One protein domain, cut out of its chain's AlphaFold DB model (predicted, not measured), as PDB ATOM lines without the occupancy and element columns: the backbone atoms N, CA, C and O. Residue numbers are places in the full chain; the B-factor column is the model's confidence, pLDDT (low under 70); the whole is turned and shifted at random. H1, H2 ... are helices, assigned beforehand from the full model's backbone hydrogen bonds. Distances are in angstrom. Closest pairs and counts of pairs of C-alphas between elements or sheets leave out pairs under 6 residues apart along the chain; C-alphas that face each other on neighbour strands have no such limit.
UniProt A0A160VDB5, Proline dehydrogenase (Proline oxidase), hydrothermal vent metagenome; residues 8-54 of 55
ATOM      1  N   GLN A   8     266.657 391.573 219.029       91.94
ATOM      2  CA  GLN A   8     266.645 392.631 218.016       91.94
ATOM      3  C   GLN A   8     267.753 393.651 218.272       91.94
ATOM      4  O   GLN A   8     268.554 393.918 217.377       91.94
ATOM      5  N   LEU A   9     267.882 394.135 219.511       92.56
ATOM      6  CA  LEU A   9     268.983 395.020 219.894       92.56
ATOM      7  C   LEU A   9     270.344 394.353 219.665       92.56
ATOM      8  O   LEU A   9     271.292 394.993 219.211       92.56
ATOM      9  N   ARG A  10     270.450 393.045 219.940       92.00
ATOM     10  CA  ARG A  10     271.685 392.303 219.659       92.00
ATOM     11  C   ARG A  10     272.052 392.366 218.182       92.00
ATOM     12  O   ARG A  10     273.229 392.534 217.869       92.00
ATOM     13  N   GLN A  11     271.069 392.188 217.305       93.12
ATOM     14  CA  GLN A  11     271.273 392.218 215.865       93.12
ATOM     15  C   GLN A  11     271.697 393.619 215.409       93.12
ATOM     16  O   GLN A  11     272.740 393.739 214.780       93.12
ATOM     17  N   MET A  12     271.012 394.670 215.870       95.94
ATOM     18  CA  MET A  12     271.377 396.065 215.576       95.94
ATOM     19  C   MET A  12     272.826 396.395 215.964       95.94
ATOM     20  O   MET A  12     273.562 396.986 215.180       95.94
ATOM     21  N   ILE A  13     273.272 395.982 217.157       94.88
ATOM     22  CA  ILE A  13     274.653 396.225 217.614       94.88
ATOM     23  C   ILE A  13     275.670 395.472 216.740       94.88
ATOM     24  O   ILE A  13     276.756 395.988 216.477       94.88
ATOM     25  N   ARG A  14     275.335 394.250 216.303       93.94
ATOM     26  CA  ARG A  14     276.184 393.475 215.388       93.94
ATOM     27  C   ARG A  14     276.259 394.114 214.004       93.94
ATOM     28  O   ARG A  14     277.353 394.183 213.456       93.94
ATOM     29  N   ASP A  15     275.132 394.582 213.476       96.50
ATOM     30  CA  ASP A  15     275.039 395.223 212.159       96.50
ATOM     31  C   ASP A  15     275.781 396.564 212.131       96.50
ATOM     32  O   ASP A  15     276.403 396.911 211.133       96.50
ATOM     33  N   ALA A  16     275.831 397.262 213.267       96.88
ATOM     34  CA  ALA A  16     276.677 398.435 213.468       96.88
ATOM     35  C   ALA A  16     278.190 398.116 213.552       96.88
ATOM     36  O   ALA A  16     279.002 399.010 213.781       96.88
ATOM     37  N   GLY A  17     278.602 396.851 213.396       96.62
ATOM     38  CA  GLY A  17     280.011 396.440 213.375       96.62
ATOM     39  C   GLY A  17     280.678 396.357 214.751       96.62
ATOM     40  O   GLY A  17     281.894 396.164 214.845       96.62
ATOM     41  N   HIS A  18     279.921 396.474 215.845       96.31
ATOM     42  CA  HIS A  18     280.488 396.429 217.188       96.31
ATOM     43  C   HIS A  18     280.742 394.996 217.666       96.31
ATOM     44  O   HIS A  18     279.908 394.094 217.551       96.31
ATOM     45  N   ARG A  19     281.898 394.790 218.307       92.25
ATOM     46  CA  ARG A  19     282.212 393.534 218.997       92.25
ATOM     47  C   ARG A  19     281.483 393.474 220.333       92.25
ATOM     48  O   ARG A  19     281.658 394.331 221.192       92.25
ATOM     49  N   MET A  20     280.718 392.408 220.538       92.25
ATOM     50  CA  MET A  20     279.949 392.185 221.758       92.25
ATOM     51  C   MET A  20     280.109 390.747 222.248       92.25
ATOM     52  O   MET A  20     280.258 389.817 221.459       92.25
ATOM     53  N   ARG A  21     280.038 390.561 223.571       93.06
ATOM     54  CA  ARG A  21     280.023 389.246 224.222       93.06
ATOM     55  C   ARG A  21     278.657 388.952 224.836       93.06
ATOM     56  O   ARG A  21     278.018 389.828 225.437       93.06
ATOM     57  N   VAL A  22     278.224 387.700 224.702       91.81
ATOM     58  CA  VAL A  22     276.994 387.186 225.310       91.81
ATOM     59  C   VAL A  22     277.364 386.322 226.511       91.81
ATOM     60  O   VAL A  22     278.099 385.351 226.378       91.81
ATOM     61  N   ALA A  23     276.865 386.693 227.687       90.38
ATOM     62  CA  ALA A  23     277.012 385.902 228.898       90.38
ATOM     63  C   ALA A  23     275.948 384.798 228.904       90.38
ATOM     64  O   ALA A  23     274.746 385.091 228.919       90.38
ATOM     65  N   VAL A  24     276.409 383.548 228.886       89.88
ATOM     66  CA  VAL A  24     275.571 382.346 228.880       89.88
ATOM     67  C   VAL A  24     275.720 381.651 230.236       89.88
ATOM     68  O   VAL A  24     276.746 381.019 230.481       89.88
ATOM     69  N   PRO A  25     274.750 381.795 231.155       85.62
ATOM     70  CA  PRO A  25     274.739 381.001 232.377       85.62
ATOM     71  C   PRO A  25     274.382 379.545 232.041       85.62
ATOM     72  O   PRO A  25     273.425 379.304 231.310       85.62
ATOM     73  N   PHE A  26     275.130 378.584 232.582       86.94
ATOM     74  CA  PHE A  26     274.907 377.148 232.380       86.94
ATOM     75  C   PHE A  26     275.122 376.366 233.685       86.94
ATOM     76  O   PHE A  26     275.723 376.880 234.630       86.94
ATOM     77  N   GLY A  27     274.624 375.129 233.733       90.50
ATOM     78  CA  GLY A  27     274.796 374.212 234.863       90.50
ATOM     79  C   GLY A  27     273.507 373.894 235.639       90.50
ATOM     80  O   GLY A  27     272.467 374.519 235.421       90.50
ATOM     81  N   PRO A  28     273.565 372.912 236.560       89.62
ATOM     82  CA  PRO A  28     272.389 372.367 237.244       89.62
ATOM     83  C   PRO A  28     271.765 373.344 238.252       89.62
ATOM     84  O   PRO A  28     270.567 373.300 238.510       89.62
ATOM     85  N   SER A  29     272.544 374.287 238.788       89.44
ATOM     86  CA  SER A  29     272.091 375.280 239.770       89.44
ATOM     87  C   SER A  29     271.416 376.507 239.136       89.44
ATOM     88  O   SER A  29     271.599 377.639 239.603       89.44
ATOM     89  N   TRP A  30     270.649 376.311 238.064       85.69
ATOM     90  CA  TRP A  30     269.983 377.395 237.336       85.69
ATOM     91  C   TRP A  30     268.936 378.110 238.206       85.69
ATOM     92  O   TRP A  30     268.842 379.336 238.177       85.69
ATOM     93  N   TYR A  31     268.199 377.368 239.041       86.00
ATOM     94  CA  TYR A  31     267.107 377.915 239.850       86.00
ATOM     95  C   TYR A  31     267.598 378.907 240.927       86.00
ATOM     96  O   TYR A  31     267.159 380.064 240.915       86.00
ATOM     97  N   PRO A  32     268.588 378.568 241.783       87.88
ATOM     98  CA  PRO A  32     269.173 379.533 242.719       87.88
ATOM     99  C   PRO A  32     269.792 380.758 242.031       87.88
ATOM    100  O   PRO A  32     269.765 381.865 242.577       87.88
ATOM    101  N   TYR A  33     270.368 380.576 240.838       86.31
ATOM    102  CA  TYR A  33     270.922 381.675 240.050       86.31
ATOM    103  C   TYR A  33     269.827 382.653 239.598       86.31
ATOM    104  O   TYR A  33     269.957 383.859 239.833       86.31
ATOM    105  N   SER A  34     268.730 382.147 239.031       82.56
ATOM    106  CA  SER A  34     267.595 382.958 238.578       82.56
ATOM    107  C   SER A  34     266.952 383.741 239.724       82.56
ATOM    108  O   SER A  34     266.746 384.949 239.603       82.56
ATOM    109  N   ILE A  35     266.738 383.101 240.880       85.62
ATOM    110  CA  ILE A  35     266.172 383.758 242.068       85.62
ATOM    111  C   ILE A  35     267.075 384.893 242.573       85.62
ATOM    112  O   ILE A  35     266.590 385.989 242.861       85.62
ATOM    113  N   ARG A  36     268.401 384.696 242.627       87.06
ATOM    114  CA  ARG A  36     269.336 385.773 243.011       87.06
ATOM    115  C   ARG A  36     269.283 386.962 242.053       87.06
ATOM    116  O   ARG A  36     269.391 388.101 242.500       87.06
ATOM    117  N   ARG A  37     269.139 386.717 240.749       82.69
ATOM    118  CA  ARG A  37     269.059 387.779 239.732       82.69
ATOM    119  C   ARG A  37     267.763 388.575 239.848       82.69
ATOM    120  O   ARG A  37     267.823 389.797 239.768       82.69
ATOM    121  N   LEU A  38     266.645 387.899 240.112       82.00
ATOM    122  CA  LEU A  38     265.353 388.545 240.355       82.00
ATOM    123  C   LEU A  38     265.381 389.418 241.615       82.00
ATOM    124  O   LEU A  38     264.974 390.573 241.566       82.00
ATOM    125  N   ARG A  39     265.940 388.913 242.723       82.62
ATOM    126  CA  ARG A  39     266.041 389.678 243.980       82.62
ATOM    127  C   ARG A  39     266.937 390.910 243.872       82.62
ATOM    128  O   ARG A  39     266.654 391.917 244.505       82.62
ATOM    129  N   LYS A  40     268.022 390.837 243.092       79.62
ATOM    130  CA  LYS A  40     268.957 391.960 242.913       79.62
ATOM    131  C   LYS A  40     268.409 393.079 242.031       79.62
ATOM    132  O   LYS A  40     268.951 394.177 242.083       79.62
ATOM    133  N   ASN A  41     267.412 392.812 241.190       75.62
ATOM    134  CA  ASN A  41     266.923 393.810 240.249       75.62
ATOM    135  C   ASN A  41     265.402 393.665 240.033       75.62
ATOM    136  O   ASN A  41     264.983 392.981 239.095       75.62
ATOM    137  N   PRO A  42     264.566 394.292 240.885       72.31
ATOM    138  CA  PRO A  42     263.107 394.136 240.845       72.31
ATOM    139  C   PRO A  42     262.494 394.601 239.518       72.31
ATOM    140  O   PRO A  42     261.462 394.085 239.093       72.31
ATOM    141  N   THR A  43     263.164 395.498 238.794       76.81
ATOM    142  CA  THR A  43     262.759 395.928 237.451       76.81
ATOM    143  C   THR A  43     262.743 394.763 236.453       76.81
ATOM    144  O   THR A  43     261.867 394.700 235.594       76.81
ATOM    145  N   VAL A  44     263.642 393.781 236.600       75.94
ATOM    146  CA  VAL A  44     263.663 392.568 235.760       75.94
ATOM    147  C   VAL A  44     262.396 391.739 235.964       75.94
ATOM    148  O   VAL A  44     261.865 391.211 234.992       75.94
ATOM    149  N   ALA A  45     261.864 391.672 237.188       73.31
ATOM    150  CA  ALA A  45     260.620 390.951 237.457       73.31
ATOM    151  C   ALA A  45     259.437 391.565 236.693       73.31
ATOM    152  O   ALA A  45     258.645 390.832 236.106       73.31
ATOM    153  N   ARG A  46     259.364 392.902 236.610       78.69
ATOM    154  CA  ARG A  46     258.350 393.601 235.804       78.69
ATOM    155  C   ARG A  46     258.469 393.261 234.320       78.69
ATOM    156  O   ARG A  46     257.454 392.973 233.696       78.69
ATOM    157  N   TYR A  47     259.680 393.262 233.762       76.62
ATOM    158  CA  TYR A  47     259.887 392.894 232.358       76.62
ATOM    159  C   TYR A  47     259.518 391.437 232.070       76.62
ATOM    160  O   TYR A  47     258.894 391.165 231.051       76.62
ATOM    161  N   VAL A  48     259.852 390.508 232.972       76.75
ATOM    162  CA  VAL A  48     259.475 389.092 232.835       76.75
ATOM    163  C   VAL A  48     257.958 388.925 232.897       76.75
ATOM    164  O   VAL A  48     257.396 388.241 232.050       76.75
ATOM    165  N   LEU A  49     257.283 389.586 233.842       79.19
ATOM    166  CA  LEU A  49     255.820 389.578 233.918       79.19
ATOM    167  C   LEU A  49     255.205 390.127 232.628       79.19
ATOM    168  O   LEU A  49     254.367 389.469 232.024       79.19
ATOM    169  N   GLN A  50     255.666 391.283 232.146       80.06
ATOM    170  CA  GLN A  50     255.202 391.846 230.875       80.06
ATOM    171  C   GLN A  50     255.441 390.903 229.689       80.06
ATOM    172  O   GLN A  50     254.580 390.809 228.822       80.06
ATOM    173  N   ALA A  51     256.571 390.192 229.654       76.25
ATOM    174  CA  ALA A  51     256.876 389.215 228.612       76.25
ATOM    175  C   ALA A  51     255.992 387.957 228.686       76.25
ATOM    176  O   ALA A  51     255.694 387.383 227.649       76.25
ATOM    177  N   LEU A  52     255.543 387.545 229.877       77.06
ATOM    178  CA  LEU A  52     254.585 386.442 230.035       77.06
ATOM    179  C   LEU A  52     253.173 386.821 229.557       77.06
ATOM    180  O   LEU A  52     252.439 385.956 229.087       77.06
ATOM    181  N   PHE A  53     252.792 388.098 229.673       81.44
ATOM    182  CA  PHE A  53     251.482 388.602 229.237       81.44
ATOM    183  C   PHE A  53     251.459 389.123 227.791       81.44
ATOM    184  O   PHE A  53     250.383 389.234 227.205       81.44
ATOM    185  N   LYS A  54     252.618 389.426 227.196       66.19
ATOM    186  CA  LYS A  54     252.753 389.668 225.755       66.19
ATOM    187  C   LYS A  54     252.803 388.320 225.033       66.19
ATOM    188  O   LYS A  54     253.863 387.707 224.950       66.19
TER     189      LYS A  54
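What this domain is: This is residues 8 to 54 of the 55 residues of the protein "Proline dehydrogenase (Proline oxidase)" of hydrothermal vent metagenome (UniProt A0A160VDB5). H3 and H2 make an open V, joined at its corner by one residue, and a long link leads from H2 to a small separate helix, H1, with empty space between. The printed part has 47 residues with three named helices, in the order H1, H2, H3, and no named strand; the class is all helix. It is only just loose, close to extended, with a radius of gyration of the C-alphas of 14.1 A and spans of 35 by 28 by 17 A.

Where its parts are: H3, residues 42 to 53, is 17.3 A long and ends with C-alpha 53 at (251.482, 388.602, 229.237). H2, residues 30 to 40, is 15.6 A long. H1, residues 8 to 15, begins with C-alpha 8 at (266.645, 392.631, 218.016).

How they stand to each other: H3 and H2 are close but not clearly touching; their closest C-alphas, of Ala 45 and Leu 38, are 6.0 A apart. They run opposite ways at a steep tilt of 62 degrees. H1 is apart from both. In H1, H2 and H3 every O i to N i+4 pair is within hydrogen-bond range.

The domain as a whole: The C-alphas farthest apart, of Ala 16 and Pro 32, are 35.6 A apart. The link from H1 to H2 is long. The printed part has no cut. Residue 54 has pLDDT under 70.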